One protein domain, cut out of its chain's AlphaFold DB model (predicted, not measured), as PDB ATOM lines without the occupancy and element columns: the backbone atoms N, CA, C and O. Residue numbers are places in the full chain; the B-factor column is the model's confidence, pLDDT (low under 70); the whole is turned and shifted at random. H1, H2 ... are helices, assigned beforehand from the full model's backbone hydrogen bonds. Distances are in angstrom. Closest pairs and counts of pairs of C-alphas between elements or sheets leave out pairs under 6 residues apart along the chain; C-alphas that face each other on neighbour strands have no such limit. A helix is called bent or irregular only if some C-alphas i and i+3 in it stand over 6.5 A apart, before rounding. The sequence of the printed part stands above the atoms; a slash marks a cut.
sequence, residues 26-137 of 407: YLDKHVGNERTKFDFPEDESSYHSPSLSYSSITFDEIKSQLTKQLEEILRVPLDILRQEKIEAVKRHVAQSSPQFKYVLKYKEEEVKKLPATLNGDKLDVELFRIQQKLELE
ATOM      1  N   TYR A  26      18.605 -55.993 -60.651       84.94
ATOM      2  CA  TYR A  26      18.844 -55.859 -59.218       84.94
ATOM      3  C   TYR A  26      18.246 -57.037 -58.440       84.94
ATOM      4  O   TYR A  26      18.937 -57.657 -57.640       84.94
ATOM      5  N   LEU A  27      16.992 -57.408 -58.720       85.44
ATOM      6  CA  LEU A  27      16.336 -58.540 -58.065       85.44
ATOM      7  C   LEU A  27      17.068 -59.854 -58.364       85.44
ATOM      8  O   LEU A  27      17.261 -60.650 -57.454       85.44
ATOM      9  N   ASP A  28      17.556 -60.041 -59.593       83.94
ATOM     10  CA  ASP A  28      18.315 -61.238 -59.988       83.94
ATOM     11  C   ASP A  28      19.666 -61.379 -59.268       83.94
ATOM     12  O   ASP A  28      20.187 -62.488 -59.133       83.94
ATOM     13  N   LYS A  29      20.246 -60.262 -58.816       84.50
ATOM     14  CA  LYS A  29      21.512 -60.220 -58.064       84.50
ATOM     15  C   LYS A  29      21.319 -60.371 -56.554       84.50
ATOM     16  O   LYS A  29      22.283 -60.685 -55.864       84.50
ATOM     17  N   HIS A  30      20.100 -60.168 -56.063       84.12
ATOM     18  CA  HIS A  30      19.740 -60.163 -54.646       84.12
ATOM     19  C   HIS A  30      18.802 -61.333 -54.310       84.12
ATOM     20  O   HIS A  30      17.725 -61.152 -53.748       84.12
ATOM     21  N   VAL A  31      19.204 -62.555 -54.672       83.12
ATOM     22  CA  VAL A  31      18.503 -63.814 -54.355       83.12
ATOM     23  C   VAL A  31      19.441 -64.786 -53.652       83.12
ATOM     24  O   VAL A  31      20.624 -64.862 -53.978       83.12
ATOM     25  N   GLY A  32      18.908 -65.570 -52.713       76.00
ATOM     26  CA  GLY A  32      19.678 -66.619 -52.043       76.00
ATOM     27  C   GLY A  32      20.153 -67.708 -53.014       76.00
ATOM     28  O   GLY A  32      19.616 -67.857 -54.111       76.00
ATOM     29  N   ASN A  33      21.124 -68.527 -52.593       75.25
ATOM     30  CA  ASN A  33      21.726 -69.582 -53.428       75.25
ATOM     31  C   ASN A  33      20.701 -70.554 -54.045       75.25
ATOM     32  O   ASN A  33      20.865 -70.988 -55.182       75.25
ATOM     33  N   GLU A  34      19.625 -70.868 -53.317       82.00
ATOM     34  CA  GLU A  34      18.534 -71.737 -53.788       82.00
ATOM     35  C   GLU A  34      17.483 -70.997 -54.638       82.00
ATOM     36  O   GLU A  34      16.555 -71.618 -55.149       82.00
ATOM     37  N   ARG A  35      17.601 -69.668 -54.789       78.44
ATOM     38  CA  ARG A  35      16.666 -68.769 -55.495       78.44
ATOM     39  C   ARG A  35      15.205 -68.865 -55.040       78.44
ATOM     40  O   ARG A  35      14.288 -68.518 -55.778       78.44
ATOM     41  N   THR A  36      14.982 -69.310 -53.810       79.50
ATOM     42  CA  THR A  36      13.655 -69.427 -53.192       79.50
ATOM     43  C   THR A  36      13.241 -68.172 -52.421       79.50
ATOM     44  O   THR A  36      12.067 -68.026 -52.083       79.50
ATOM     45  N   LYS A  37      14.185 -67.263 -52.137       78.75
ATOM     46  CA  LYS A  37      13.975 -66.010 -51.399       78.75
ATOM     47  C   LYS A  37      14.905 -64.908 -51.912       78.75
ATOM     48  O   LYS A  37      16.005 -65.203 -52.382       78.75
ATOM     49  N   PHE A  38      14.458 -63.660 -51.788       82.62
ATOM     50  CA  PHE A  38      15.296 -62.483 -52.007       82.62
ATOM     51  C   PHE A  38      16.152 -62.189 -50.770       82.62
ATOM     52  O   PHE A  38      15.706 -62.432 -49.650       82.62
ATOM     53  N   ASP A  39      17.354 -61.671 -50.998       80.12
ATOM     54  CA  ASP A  39      18.322 -61.266 -49.980       80.12
ATOM     55  C   ASP A  39      18.488 -59.741 -50.038       80.12
ATOM     56  O   ASP A  39      19.303 -59.192 -50.790       80.12
ATOM     57  N   PHE A  40      17.603 -59.053 -49.315       80.25
ATOM     58  CA  PHE A  40      17.645 -57.605 -49.153       80.25
ATOM     59  C   PHE A  40      18.373 -57.262 -47.852       80.25
ATOM     60  O   PHE A  40      18.263 -58.018 -46.888       80.25
ATOM     61  N   PRO A  41      19.059 -56.109 -47.777       72.75
ATOM     62  CA  PRO A  41      19.548 -55.607 -46.502       72.75
ATOM     63  C   PRO A  41      18.344 -55.403 -45.573       72.75
ATOM     64  O   PRO A  41      17.493 -54.555 -45.846       72.75
ATOM     65  N   GLU A  42      18.233 -56.218 -44.526       61.09
ATOM     66  CA  GLU A  42      17.253 -56.003 -43.462       61.09
ATOM     67  C   GLU A  42      17.732 -54.856 -42.560       61.09
ATOM     68  O   GLU A  42      18.932 -54.718 -42.324       61.09
ATOM     69  N   ASP A  43      16.770 -54.037 -42.122       48.56
ATOM     70  CA  ASP A  43      16.798 -52.971 -41.110       48.56
ATOM     71  C   ASP A  43      18.113 -52.735 -40.337       48.56
ATOM     72  O   ASP A  43      18.718 -53.678 -39.835       48.56
ATOM     73  N   GLU A  44      18.461 -51.451 -40.136       46.47
ATOM     74  CA  GLU A  44      19.644 -50.795 -39.507       46.47
ATOM     75  C   GLU A  44      20.353 -51.431 -38.271       46.47
ATOM     76  O   GLU A  44      21.267 -50.841 -37.697       46.47
ATOM     77  N   SER A  45      19.989 -52.627 -37.823       42.59
ATOM     78  CA  SER A  45      20.484 -53.301 -36.622       42.59
ATOM     79  C   SER A  45      21.657 -54.277 -36.820       42.59
ATOM     80  O   SER A  45      22.224 -54.726 -35.824       42.59
ATOM     81  N   SER A  46      22.094 -54.581 -38.049       40.91
ATOM     82  CA  SER A  46      23.214 -55.515 -38.284       40.91
ATOM     83  C   SER A  46      24.509 -54.798 -38.689       40.91
ATOM     84  O   SER A  46      24.968 -54.841 -39.830       40.91
ATOM     85  N   TYR A  47      25.134 -54.127 -37.719       43.41
ATOM     86  CA  TYR A  47      26.441 -53.465 -37.842       43.41
ATOM     87  C   TYR A  47      27.627 -54.449 -37.909       43.41
ATOM     88  O   TYR A  47      28.604 -54.248 -37.206       43.41
ATOM     89  N   HIS A  48      27.623 -55.499 -38.734       40.00
ATOM     90  CA  HIS A  48      28.835 -56.324 -38.915       40.00
ATOM     91  C   HIS A  48      28.991 -56.891 -40.336       40.00
ATOM     92  O   HIS A  48      28.999 -58.100 -40.552       40.00
ATOM     93  N   SER A  49      29.221 -56.011 -41.316       40.69
ATOM     94  CA  SER A  49      30.079 -56.326 -42.472       40.69
ATOM     95  C   SER A  49      30.645 -55.054 -43.121       40.69
ATOM     96  O   SER A  49      29.894 -54.269 -43.696       40.69
ATOM     97  N   PRO A  50      31.970 -54.822 -43.058       40.94
ATOM     98  CA  PRO A  50      32.593 -53.580 -43.507       40.94
ATOM     99  C   PRO A  50      32.928 -53.613 -45.008       40.94
ATOM    100  O   PRO A  50      34.087 -53.447 -45.381       40.94
ATOM    101  N   SER A  51      31.944 -53.868 -45.880       46.53
ATOM    102  CA  SER A  51      32.155 -53.746 -47.337       46.53
ATOM    103  C   SER A  51      30.876 -53.727 -48.188       46.53
ATOM    104  O   SER A  51      30.820 -54.413 -49.199       46.53
ATOM    105  N   LEU A  52      29.844 -52.947 -47.851       42.44
ATOM    106  CA  LEU A  52      28.709 -52.764 -48.769       42.44
ATOM    107  C   LEU A  52      28.339 -51.287 -48.925       42.44
ATOM    108  O   LEU A  52      28.234 -50.525 -47.972       42.44
ATOM    109  N   SER A  53      28.257 -50.914 -50.198       43.69
ATOM    110  CA  SER A  53      28.031 -49.594 -50.772       43.69
ATOM    111  C   SER A  53      26.822 -48.864 -50.176       43.69
ATOM    112  O   SER A  53      25.780 -49.469 -49.949       43.69
ATOM    113  N   TYR A  54      26.934 -47.540 -50.043       44.94
ATOM    114  CA  TYR A  54      25.894 -46.563 -49.669       44.94
ATOM    115  C   TYR A  54      24.692 -46.485 -50.656       44.94
ATOM    116  O   TYR A  54      24.157 -45.408 -50.905       44.94
ATOM    117  N   SER A  55      24.272 -47.588 -51.287       53.03
ATOM    118  CA  SER A  55      23.264 -47.591 -52.368       53.03
ATOM    119  C   SER A  55      22.430 -48.877 -52.495       53.03
ATOM    120  O   SER A  55      21.940 -49.189 -53.579       53.03
ATOM    121  N   SER A  56      22.267 -49.658 -51.426       66.62
ATOM    122  CA  SER A  56      21.436 -50.868 -51.476       66.62
ATOM    123  C   SER A  56      19.960 -50.543 -51.226       66.62
ATOM    124  O   SER A  56      19.599 -50.132 -50.127       66.62
ATOM    125  N   ILE A  57      19.121 -50.756 -52.242       78.56
ATOM    126  CA  ILE A  57      17.664 -50.585 -52.193       78.56
ATOM    127  C   ILE A  57      17.045 -51.669 -51.297       78.56
ATOM    128  O   ILE A  57      17.313 -52.863 -51.498       78.56
ATOM    129  N   THR A  58      16.188 -51.268 -50.356       84.62
ATOM    130  CA  THR A  58      15.484 -52.190 -49.444       84.62
ATOM    131  C   THR A  58      14.163 -52.702 -50.026       84.62
ATOM    132  O   THR A  58      13.585 -52.121 -50.952       84.62
ATOM    133  N   PHE A  59      13.630 -53.791 -49.463       81.62
ATOM    134  CA  PHE A  59      12.319 -54.307 -49.874       81.62
ATOM    135  C   PHE A  59      11.185 -53.306 -49.610       81.62
ATOM    136  O   PHE A  59      10.274 -53.171 -50.430       81.62
ATOM    137  N   ASP A  60      11.249 -52.568 -48.499       80.81
ATOM    138  CA  ASP A  60      10.239 -51.566 -48.158       80.81
ATOM    139  C   ASP A  60      10.291 -50.345 -49.082       80.81
ATOM    140  O   ASP A  60       9.238 -49.821 -49.459       80.81
ATOM    141  N   GLU A  61      11.477 -49.938 -49.540       84.62
ATOM    142  CA  GLU A  61      11.620 -48.910 -50.578       84.62
ATOM    143  C   GLU A  61      10.998 -49.356 -51.905       84.62
ATOM    144  O   GLU A  61      10.215 -48.604 -52.501       84.62
ATOM    145  N   ILE A  62      11.271 -50.595 -52.338       85.56
ATOM    146  CA  ILE A  62      10.661 -51.188 -53.541       85.56
ATOM    147  C   ILE A  62       9.139 -51.203 -53.396       85.56
ATOM    148  O   ILE A  62       8.419 -50.745 -54.285       85.56
ATOM    149  N   LYS A  63       8.629 -51.680 -52.259       83.38
ATOM    150  CA  LYS A  63       7.192 -51.778 -51.978       83.38
ATOM    151  C   LYS A  63       6.512 -50.409 -51.929       83.38
ATOM    152  O   LYS A  63       5.397 -50.262 -52.438       83.38
ATOM    153  N   SER A  64       7.165 -49.410 -51.340       84.06
ATOM    154  CA  SER A  64       6.675 -48.030 -51.256       84.06
ATOM    155  C   SER A  64       6.588 -47.381 -52.640       84.06
ATOM    156  O   SER A  64       5.543 -46.832 -52.997       84.06
ATOM    157  N   GLN A  65       7.632 -47.508 -53.465       87.50
ATOM    158  CA  GLN A  65       7.628 -46.960 -54.828       87.50
ATOM    159  C   GLN A  65       6.654 -47.685 -55.752       87.50
ATOM    160  O   GLN A  65       5.903 -47.039 -56.484       87.50
ATOM    161  N   LEU A  66       6.595 -49.014 -55.669       85.94
ATOM    162  CA  LEU A  66       5.608 -49.805 -56.397       85.94
ATOM    163  C   LEU A  66       4.185 -49.366 -56.046       85.94
ATOM    164  O   LEU A  66       3.350 -49.213 -56.931       85.94
ATOM    165  N   THR A  67       3.913 -49.132 -54.761       83.44
ATOM    166  CA  THR A  67       2.602 -48.655 -54.304       83.44
ATOM    167  C   THR A  67       2.235 -47.324 -54.960       83.44
ATOM    168  O   THR A  67       1.122 -47.199 -55.461       83.44
ATOM    169  N   LYS A  68       3.170 -46.368 -55.033       85.38
ATOM    170  CA  LYS A  68       2.941 -45.075 -55.699       85.38
ATOM    171  C   LYS A  68       2.644 -45.236 -57.190       85.38
ATOM    172  O   LYS A  68       1.686 -44.651 -57.684       85.38
ATOM    173  N   GLN A  69       3.421 -46.060 -57.897       86.69
ATOM    174  CA  GLN A  69       3.189 -46.301 -59.325       86.69
ATOM    175  C   GLN A  69       1.849 -46.996 -59.582       86.69
ATOM    176  O   GLN A  69       1.127 -46.626 -60.504       86.69
ATOM    177  N   LEU A  70       1.486 -47.980 -58.756       84.25
ATOM    178  CA  LEU A  70       0.197 -48.658 -58.869       84.25
ATOM    179  C   LEU A  70      -0.975 -47.713 -58.579       84.25
ATOM    180  O   LEU A  70      -1.989 -47.803 -59.267       84.25
ATOM    181  N   GLU A  71      -0.848 -46.800 -57.613       83.06
ATOM    182  CA  GLU A  71      -1.858 -45.764 -57.350       83.06
ATOM    183  C   GLU A  71      -2.073 -44.838 -58.546       83.06
ATOM    184  O   GLU A  71      -3.212 -44.467 -58.829       83.06
ATOM    185  N   GLU A  72      -1.006 -44.495 -59.265       85.31
ATOM    186  CA  GLU A  72      -1.090 -43.656 -60.457       85.31
ATOM    187  C   GLU A  72      -1.708 -44.406 -61.647       85.31
ATOM    188  O   GLU A  72      -2.649 -43.908 -62.267       85.31
ATOM    189  N   ILE A  73      -1.249 -45.633 -61.923       84.69
ATOM    190  CA  ILE A  73      -1.760 -46.477 -63.020       84.69
ATOM    191  C   ILE A  73      -3.242 -46.808 -62.814       84.69
ATOM    192  O   ILE A  73      -4.037 -46.760 -63.752       84.69
ATOM    193  N   LEU A  74      -3.626 -47.148 -61.584       82.56
ATOM    194  CA  LEU A  74      -4.983 -47.566 -61.237       82.56
ATOM    195  C   LEU A  74      -5.836 -46.409 -60.711       82.56
ATOM    196  O   LEU A  74      -6.892 -46.656 -60.133       82.56
ATOM    197  N   ARG A  75      -5.421 -45.154 -60.913       82.12
ATOM    198  CA  ARG A  75      -6.095 -43.981 -60.345       82.12
ATOM    199  C   ARG A  75      -7.597 -43.966 -60.622       82.12
ATOM    200  O   ARG A  75      -8.387 -43.880 -59.691       82.12
ATOM    201  N   VAL A  76      -7.991 -44.104 -61.889       82.75
ATOM    202  CA  VAL A  76      -9.405 -44.063 -62.303       82.75
ATOM    203  C   VAL A  76     -10.239 -45.170 -61.640       82.75
ATOM    204  O   VAL A  76     -11.218 -44.836 -60.971       82.75
ATOM    205  N   PRO A  77      -9.897 -46.470 -61.759       77.50
ATOM    206  CA  PRO A  77     -10.705 -47.513 -61.131       77.50
ATOM    207  C   PRO A  77     -10.642 -47.485 -59.596       77.50
ATOM    208  O   PRO A  77     -11.630 -47.834 -58.950       77.50
ATOM    209  N   LEU A  78      -9.534 -47.033 -58.995       77.12
ATOM    210  CA  LEU A  78      -9.442 -46.834 -57.544       77.12
ATOM    211  C   LEU A  78     -10.345 -45.700 -57.062       77.12
ATOM    212  O   LEU A  78     -10.970 -45.843 -56.014       77.12
ATOM    213  N   ASP A  79     -10.434 -44.595 -57.800       79.62
ATOM    214  CA  ASP A  79     -11.298 -43.471 -57.438       79.62
ATOM    215  C   ASP A  79     -12.779 -43.876 -57.476       79.62
ATOM    216  O   ASP A  79     -13.515 -43.559 -56.539       79.62
ATOM    217  N   ILE A  80     -13.202 -44.658 -58.480       79.88
ATOM    218  CA  ILE A  80     -14.567 -45.216 -58.547       79.88
ATOM    219  C   ILE A  80     -14.821 -46.147 -57.355       79.88
ATOM    220  O   ILE A  80     -15.786 -45.957 -56.619       79.88
ATOM    221  N   LEU A  81     -13.917 -47.100 -57.107       78.12
ATOM    222  CA  LEU A  81     -14.036 -48.047 -55.995       78.12
ATOM    223  C   LEU A  81     -14.107 -47.327 -54.640       78.12
ATOM    224  O   LEU A  81     -14.891 -47.697 -53.764       78.12
ATOM    225  N   ARG A  82     -13.323 -46.261 -54.456       79.50
ATOM    226  CA  ARG A  82     -13.353 -45.431 -53.243       79.50
ATOM    227  C   ARG A  82     -14.664 -44.665 -53.105       79.50
ATOM    228  O   ARG A  82     -15.175 -44.579 -51.989       79.50
ATOM    229  N   GLN A  83     -15.217 -44.133 -54.194       82.69
ATOM    230  CA  GLN A  83     -16.524 -43.471 -54.177       82.69
ATOM    231  C   GLN A  83     -17.649 -44.455 -53.836       82.69
ATOM    232  O   GLN A  83     -18.417 -44.195 -52.909       82.69
ATOM    233  N   GLU A  84     -17.704 -45.609 -54.503       83.06
ATOM    234  CA  GLU A  84     -18.688 -46.663 -54.218       83.06
ATOM    235  C   GLU A  84     -18.596 -47.146 -52.769       83.06
ATOM    236  O   GLU A  84     -19.618 -47.285 -52.091       83.06
ATOM    237  N   LYS A  85     -17.369 -47.323 -52.264       84.75
ATOM    238  CA  LYS A  85     -17.103 -47.641 -50.859       84.75
ATOM    239  C   LYS A  85     -17.689 -46.585 -49.927       84.75
ATOM    240  O   LYS A  85     -18.414 -46.943 -49.004       84.75
ATOM    241  N   ILE A  86     -17.408 -45.298 -50.142       87.62
ATOM    242  CA  ILE A  86     -17.949 -44.231 -49.284       87.62
ATOM    243  C   ILE A  86     -19.475 -44.227 -49.314       87.62
ATOM    244  O   ILE A  86     -20.094 -44.099 -48.260       87.62
ATOM    245  N   GLU A  87     -20.091 -44.378 -50.483       87.94
ATOM    246  CA  GLU A  87     -21.551 -44.416 -50.595       87.94
ATOM    247  C   GLU A  87     -22.150 -45.661 -49.923       87.94
ATOM    248  O   GLU A  87     -23.214 -45.589 -49.303       87.94
ATOM    249  N   ALA A  88     -21.460 -46.803 -49.960       87.00
ATOM    250  CA  ALA A  88     -21.836 -47.983 -49.184       87.00
ATOM    251  C   ALA A  88     -21.741 -47.725 -47.670       87.00
ATOM    252  O   ALA A  88     -22.694 -48.016 -46.947       87.00
ATOM    253  N   VAL A  89     -20.653 -47.109 -47.193       90.00
ATOM    254  CA  VAL A  89     -20.496 -46.745 -45.775       90.00
ATOM    255  C   VAL A  89     -21.562 -45.729 -45.353       90.00
ATOM    256  O   VAL A  89     -22.184 -45.906 -44.310       90.00
ATOM    257  N   LYS A  90     -21.836 -44.693 -46.157       89.69
ATOM    258  CA  LYS A  90     -22.898 -43.708 -45.890       89.69
ATOM    259  C   LYS A  90     -24.264 -44.375 -45.753       89.69
ATOM    260  O   LYS A  90     -24.997 -44.043 -44.823       89.69
ATOM    261  N   ARG A  91     -24.598 -45.322 -46.638       87.56
ATOM    262  CA  ARG A  91     -25.845 -46.100 -46.548       87.56
ATOM    263  C   ARG A  91     -25.894 -46.952 -45.284       87.56
ATOM    264  O   ARG A  91     -26.884 -46.872 -44.563       87.56
ATOM    265  N   HIS A  92     -24.825 -47.689 -44.976       88.25
ATOM    266  CA  HIS A  92     -24.722 -48.496 -43.754       88.25
ATOM    267  C   HIS A  92     -24.898 -47.647 -42.490       88.25
ATOM    268  O   HIS A  92     -25.691 -47.978 -41.615       88.25
ATOM    269  N   VAL A  93     -24.231 -46.495 -42.418       87.31
ATOM    270  CA  VAL A  93     -24.362 -45.559 -41.292       87.31
ATOM    271  C   VAL A  93     -25.769 -44.967 -41.214       87.31
ATOM    272  O   VAL A  93     -26.293 -44.802 -40.121       87.31
ATOM    273  N   ALA A  94     -26.411 -44.655 -42.340       83.38
ATOM    274  CA  ALA A  94     -27.767 -44.110 -42.333       83.38
ATOM    275  C   ALA A  94     -28.832 -45.133 -41.900       83.38
ATOM    276  O   ALA A  94     -29.826 -44.735 -41.300       83.38
ATOM    277  N   GLN A  95     -28.642 -46.413 -42.229       81.75
ATOM    278  CA  GLN A  95     -29.650 -47.461 -42.040       81.75
ATOM    279  C   GLN A  95     -29.425 -48.303 -40.781       81.75
ATOM    280  O   GLN A  95     -30.389 -48.650 -40.108       81.75
ATOM    281  N   SER A  96     -28.171 -48.621 -40.466       79.62
ATOM    282  CA  SER A  96     -27.819 -49.637 -39.465       79.62
ATOM    283  C   SER A  96     -27.027 -49.064 -38.293       79.62
ATOM    284  O   SER A  96     -27.244 -49.472 -37.155       79.62
ATOM    285  N   SER A  97     -26.148 -48.091 -38.554       83.25
ATOM    286  CA  SER A  97     -25.218 -47.571 -37.540       83.25
ATOM    287  C   SER A  97     -25.214 -46.036 -37.442       83.25
ATOM    288  O   SER A  97     -24.158 -45.407 -37.604       83.25
ATOM    289  N   PRO A  98     -26.368 -45.395 -37.151       85.06
ATOM    290  CA  PRO A  98     -26.515 -43.934 -37.130       85.06
ATOM    291  C   PRO A  98     -25.590 -43.232 -36.132       85.06
ATOM    292  O   PRO A  98     -25.253 -42.058 -36.323       85.06
ATOM    293  N   GLN A  99     -25.111 -43.944 -35.108       83.19
ATOM    294  CA  GLN A  99     -24.119 -43.449 -34.158       83.19
ATOM    295  C   GLN A  99     -22.827 -42.982 -34.841       83.19
ATOM    296  O   GLN A  99     -22.197 -42.065 -34.335       83.19
ATOM    297  N   PHE A 100     -22.445 -43.520 -36.006       90.50
ATOM    298  CA  PHE A 100     -21.211 -43.129 -36.702       90.50
ATOM    299  C   PHE A 100     -21.384 -41.953 -37.677       90.50
ATOM    300  O   PHE A 100     -20.432 -41.567 -38.355       90.50
ATOM    301  N   LYS A 101     -22.563 -41.321 -37.756       88.25
ATOM    302  CA  LYS A 101     -22.831 -40.227 -38.713       88.25
ATOM    303  C   LYS A 101     -21.828 -39.074 -38.624       88.25
ATOM    304  O   LYS A 101     -21.430 -38.508 -39.637       88.25
ATOM    305  N   TYR A 102     -21.394 -38.735 -37.414       89.88
ATOM    306  CA  TYR A 102     -20.407 -37.679 -37.189       89.88
ATOM    307  C   TYR A 102     -18.975 -38.106 -37.554       89.88
ATOM    308  O   TYR A 102     -18.179 -37.257 -37.946       89.88
ATOM    309  N   VAL A 103     -18.655 -39.406 -37.526       92.50
ATOM    310  CA  VAL A 103     -17.371 -39.922 -38.029       92.50
ATOM    311  C   VAL A 103     -17.228 -39.577 -39.509       92.50
ATOM    312  O   VAL A 103     -16.197 -39.053 -39.916       92.50
ATOM    313  N   LEU A 104     -18.290 -39.751 -40.301       91.25
ATOM    314  CA  LEU A 104     -18.287 -39.356 -41.712       91.25
ATOM    315  C   LEU A 104     -18.118 -37.844 -41.906       91.25
ATOM    316  O   LEU A 104     -17.485 -37.424 -42.862       91.25
ATOM    317  N   LYS A 105     -18.643 -37.025 -40.991       91.00
ATOM    318  CA  LYS A 105     -18.536 -35.560 -41.060       91.00
ATOM    319  C   LYS A 105     -17.122 -35.048 -40.766       91.00
ATOM    320  O   LYS A 105     -16.686 -34.093 -41.400       91.00
ATOM    321  N   TYR A 106     -16.442 -35.626 -39.777       90.75
ATOM    322  CA  TYR A 106     -15.163 -35.105 -39.268       90.75
ATOM    323  C   TYR A 106     -13.942 -35.916 -39.714       90.75
ATOM    324  O   TYR A 106     -12.822 -35.415 -39.665       90.75
ATOM    325  N   LYS A 107     -14.139 -37.171 -40.123       92.12
ATOM    326  CA  LYS A 107     -13.077 -38.142 -40.409       92.12
ATOM    327  C   LYS A 107     -13.289 -38.875 -41.735       92.12
ATOM    328  O   LYS A 107     -12.829 -40.003 -41.890       92.12
ATOM    329  N   GLU A 108     -13.935 -38.230 -42.711       89.38
ATOM    330  CA  GLU A 108     -14.159 -38.805 -44.047       89.38
ATOM    331  C   GLU A 108     -12.859 -39.339 -44.673       89.38
ATOM    332  O   GLU A 108     -12.834 -40.443 -45.208       89.38
ATOM    333  N   GLU A 109     -11.754 -38.604 -44.525       86.00
ATOM    334  CA  GLU A 109     -10.441 -39.003 -45.047       86.00
ATOM    335  C   GLU A 109      -9.849 -40.240 -44.359       86.00
ATOM    336  O   GLU A 109      -9.116 -41.002 -44.988       86.00
ATOM    337  N   GLU A 110     -10.155 -40.490 -43.082       87.88
ATOM    338  CA  GLU A 110      -9.762 -41.752 -42.438       87.88
ATOM    339  C   GLU A 110     -10.672 -42.903 -42.867       87.88
ATOM    340  O   GLU A 110     -10.185 -44.003 -43.119       87.88
ATOM    341  N   VAL A 111     -11.967 -42.642 -43.054       88.38
ATOM    342  CA  VAL A 111     -12.914 -43.630 -43.592       88.38
ATOM    343  C   VAL A 111     -12.526 -44.036 -45.020       88.38
ATOM    344  O   VAL A 111     -12.569 -45.218 -45.361       88.38
ATOM    345  N   LYS A 112     -12.043 -43.095 -45.842       84.06
ATOM    346  CA  LYS A 112     -11.503 -43.357 -47.189       84.06
ATOM    347  C   LYS A 112     -10.333 -44.335 -47.202       84.06
ATOM    348  O   LYS A 112     -10.135 -45.000 -48.215       84.06
ATOM    349  N   LYS A 113      -9.581 -44.459 -46.106       83.56
ATOM    350  CA  LYS A 113      -8.431 -45.374 -45.998       83.56
ATOM    351  C   LYS A 113      -8.827 -46.800 -45.612       83.56
ATOM    352  O   LYS A 113      -7.986 -47.693 -45.693       83.56
ATOM    353  N   LEU A 114     -10.075 -47.028 -45.197       84.62
ATOM    354  CA  LEU A 114     -10.553 -48.359 -44.828       84.62
ATOM    355  C   LEU A 114     -10.596 -49.297 -46.047       84.62
ATOM    356  O   LEU A 114     -10.941 -48.843 -47.141       84.62
ATOM    357  N   PRO A 115     -10.300 -50.599 -45.886       80.38
ATOM    358  CA  PRO A 115     -10.474 -51.583 -46.951       80.38
ATOM    359  C   PRO A 115     -11.925 -51.644 -47.453       80.38
ATOM    360  O   PRO A 115     -12.863 -51.675 -46.658       80.38
ATOM    361  N   ALA A 116     -12.115 -51.726 -48.773       74.44
ATOM    362  CA  ALA A 116     -13.444 -51.795 -49.397       74.44
ATOM    363  C   ALA A 116     -14.220 -53.090 -49.095       74.44
ATOM    364  O   ALA A 116     -15.428 -53.152 -49.291       74.44
ATOM    365  N   THR A 117     -13.541 -54.122 -48.594       75.31
ATOM    366  CA  THR A 117     -14.135 -55.423 -48.260       75.31
ATOM    367  C   THR A 117     -14.880 -55.435 -46.921       75.31
ATOM    368  O   THR A 117     -15.476 -56.452 -46.571       75.31
ATOM    369  N   LEU A 118     -14.806 -54.360 -46.129       82.19
ATOM    370  CA  LEU A 118     -15.445 -54.293 -44.815       82.19
ATOM    371  C   LEU A 118     -16.949 -54.034 -44.942       82.19
ATOM    372  O   LEU A 118     -17.379 -53.101 -45.615       82.19
ATOM    373  N   ASN A 119     -17.746 -54.839 -44.246       83.06
ATOM    374  CA  ASN A 119     -19.199 -54.718 -44.172       83.06
ATOM    375  C   ASN A 119     -19.708 -55.138 -42.781       83.06
ATOM    376  O   ASN A 119     -18.969 -55.769 -42.017       83.06
ATOM    377  N   GLY A 120     -20.946 -54.751 -42.454       84.38
ATOM    378  CA  GLY A 120     -21.612 -55.098 -41.192       84.38
ATOM    379  C   GLY A 120     -20.752 -54.811 -39.958       84.38
ATOM    380  O   GLY A 120     -20.077 -53.783 -39.888       84.38
ATOM    381  N   ASP A 121     -20.700 -55.772 -39.037       83.75
ATOM    382  CA  ASP A 121     -19.965 -55.668 -37.769       83.75
ATOM    383  C   ASP A 121     -18.476 -55.345 -37.955       83.75
ATOM    384  O   ASP A 121     -17.884 -54.608 -37.166       83.75
ATOM    385  N   LYS A 122     -17.840 -55.863 -39.016       87.25
ATOM    386  CA  LYS A 122     -16.417 -55.589 -39.280       87.25
ATOM    387  C   LYS A 122     -16.191 -54.126 -39.650       87.25
ATOM    388  O   LYS A 122     -15.185 -53.546 -39.247       87.25
ATOM    389  N   LEU A 123     -17.113 -53.535 -40.411       90.75
ATOM    390  CA  LEU A 123     -17.089 -52.107 -40.713       90.75
ATOM    391  C   LEU A 123     -17.352 -51.285 -39.444       90.75
ATOM    392  O   LEU A 123     -16.627 -50.323 -39.192       90.75
ATOM    393  N   ASP A 124     -18.317 -51.695 -38.621       88.38
ATOM    394  CA  ASP A 124     -18.637 -51.013 -37.362       88.38
ATOM    395  C   ASP A 124     -17.448 -50.976 -36.394       88.38
ATOM    396  O   ASP A 124     -17.206 -49.949 -35.758       88.38
ATOM    397  N   VAL A 125     -16.652 -52.047 -36.323       90.44
ATOM    398  CA  VAL A 125     -15.427 -52.086 -35.505       90.44
ATOM    399  C   VAL A 125     -14.401 -51.046 -35.965       90.44
ATOM    400  O   VAL A 125     -13.826 -50.342 -35.130       90.44
ATOM    401  N   GLU A 126     -14.158 -50.907 -37.270       92.62
ATOM    402  CA  GLU A 126     -13.208 -49.900 -37.764       92.62
ATOM    403  C   GLU A 126     -13.745 -48.472 -37.605       92.62
ATOM    404  O   GLU A 126     -13.008 -47.579 -37.180       92.62
ATOM    405  N   LEU A 127     -15.038 -48.253 -37.864       93.00
ATOM    406  CA  LEU A 127     -15.689 -46.965 -37.608       93.00
ATOM    407  C   LEU A 127     -15.613 -46.589 -36.125       93.00
ATOM    408  O   LEU A 127     -15.337 -45.431 -35.805       93.00
ATOM    409  N   PHE A 128     -15.760 -47.561 -35.222       91.12
ATOM    410  CA  PHE A 128     -15.592 -47.362 -33.787       91.12
ATOM    411  C   PHE A 128     -14.170 -46.918 -33.426       91.12
ATOM    412  O   PHE A 128     -14.004 -45.992 -32.631       91.12
ATOM    413  N   ARG A 129     -13.130 -47.497 -34.040       92.69
ATOM    414  CA  ARG A 129     -11.740 -47.051 -33.818       92.69
ATOM    415  C   ARG A 129     -11.520 -45.608 -34.262       92.69
ATOM    416  O   ARG A 129     -10.897 -44.839 -33.532       92.69
ATOM    417  N   ILE A 130     -12.039 -45.225 -35.429       93.50
ATOM    418  CA  ILE A 130     -11.952 -43.838 -35.917       93.50
ATOM    419  C   ILE A 130     -12.724 -42.899 -34.977       93.50
ATOM    420  O   ILE A 130     -12.238 -41.819 -34.640       93.50
ATOM    421  N   GLN A 131     -13.888 -43.331 -34.493       91.75
ATOM    422  CA  GLN A 131     -14.656 -42.613 -33.479       91.75
ATOM    423  C   GLN A 131     -13.841 -42.372 -32.200       91.75
ATOM    424  O   GLN A 131     -13.836 -41.249 -31.707       91.75
ATOM    425  N   GLN A 132     -13.141 -43.379 -31.672       91.44
ATOM    426  CA  GLN A 132     -12.344 -43.218 -30.449       91.44
ATOM    427  C   GLN A 132     -11.237 -42.169 -30.617       91.44
ATOM    428  O   GLN A 132     -11.011 -41.356 -29.720       91.44
ATOM    429  N   LYS A 133     -10.596 -42.117 -31.791       92.25
ATOM    430  CA  LYS A 133      -9.641 -41.045 -32.112       92.25
ATOM    431  C   LYS A 133     -10.311 -39.671 -32.109       92.25
ATOM    432  O   LYS A 133      -9.778 -38.727 -31.536       92.25
ATOM    433  N   LEU A 134     -11.491 -39.560 -32.719       91.00
ATOM    434  CA  LEU A 134     -12.242 -38.307 -32.778       91.00
ATOM    435  C   LEU A 134     -12.700 -37.834 -31.385       91.00
ATOM    436  O   LEU A 134     -12.667 -36.639 -31.094       91.00
ATOM    437  N   GLU A 135     -13.103 -38.749 -30.506       87.31
ATOM    438  CA  GLU A 135     -13.441 -38.442 -29.109       87.31
ATOM    439  C   GLU A 135     -12.217 -37.951 -28.328       87.31
ATOM    440  O   GLU A 135     -12.314 -36.955 -27.606       87.31
ATOM    441  N   LEU A 136     -11.056 -38.583 -28.527       88.19
ATOM    442  CA  LEU A 136      -9.793 -38.130 -27.945       88.19
ATOM    443  C   LEU A 136      -9.436 -36.711 -28.407       88.19
ATOM    444  O   LEU A 136      -9.153 -35.857 -27.571       88.19
ATOM    445  N   GLU A 137      -9.519 -36.428 -29.708       88.50
ATOM    446  CA  GLU A 137      -9.283 -35.086 -30.261       88.50
ATOM    447  C   GLU A 137     -10.257 -34.048 -29.697       88.50
ATOM    448  O   GLU A 137      -9.853 -32.942 -29.351       88.50
TER     449      GLU A 137
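This is residues 26 to 137 of the 407 residues of an uncharacterized protein of Fibrisoma limi BUZ 3 (UniProt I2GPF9). The long helix H3 runs from a corner with H2 to a small helical head, where its far end, H4, H5 and H6 gather. H2 leads away from that corner to a wide unnamed loop, residues 30 to 58, which with the short H1 makes the other end of the elongated outline. The printed part has 112 residues, with six named helices in the order H1 to H6 and no named strand, and its class is all helix. It is extended, with a radius of gyration of the C-alphas of 21.0 A and spans of 61 by 34 by 25 A.

H3, residues 75 to 95, touches H4, residues 98 to 106, with residues 90 to 94 alone. This helical hairpin runs opposite ways at a steep tilt of 41 degrees, and its closest C-alphas, of Val 93 and Phe 100, are 6.1 A apart. H6, residues 120 to 137, touches H4 with residues 127 to 134 alone, at a steep tilt of 52 degrees, the same way; the closest C-alphas, of Val 103 and Gln 131, are 5.9 A apart. H5, residues 108 to 111, only just touches H6, with 3 pairs of C-alphas within 8 A, the closest being those of Glu 110 and Ile 130 at 7.2 A. H2, residues 59 to 73, is close to H3 but not clearly touching, about perpendicular at 86 degrees; the closest C-alphas, of Glu 71 and Leu 78, are 7.7 A apart. H1, residues 26 to 29, touches no helix. Every O i to N i+4 pair is within hydrogen-bond range in H2, H3 and H6, and 3 of 5 are in H4; H1 and H5 are too short for such a pair.

H1 begins at C-alpha 26, (18.844, -55.859, -59.218). From first to last C-alpha H2 measures 20.8 A, H3 30.0 A and H6 25.9 A. H4 is irregular, with C-alphas 99 and 102 lying 7.5 A apart. H6 ends at C-alpha 137, (-9.283, -35.086, -30.261).

The C-alphas of Pro 50 and Gln 95, the two farthest apart, are 62.6 A apart. The printed part has no cut, and the link from H1 to H2 is long, with 29 residues. Residues 42 to 56 have pLDDT under 70.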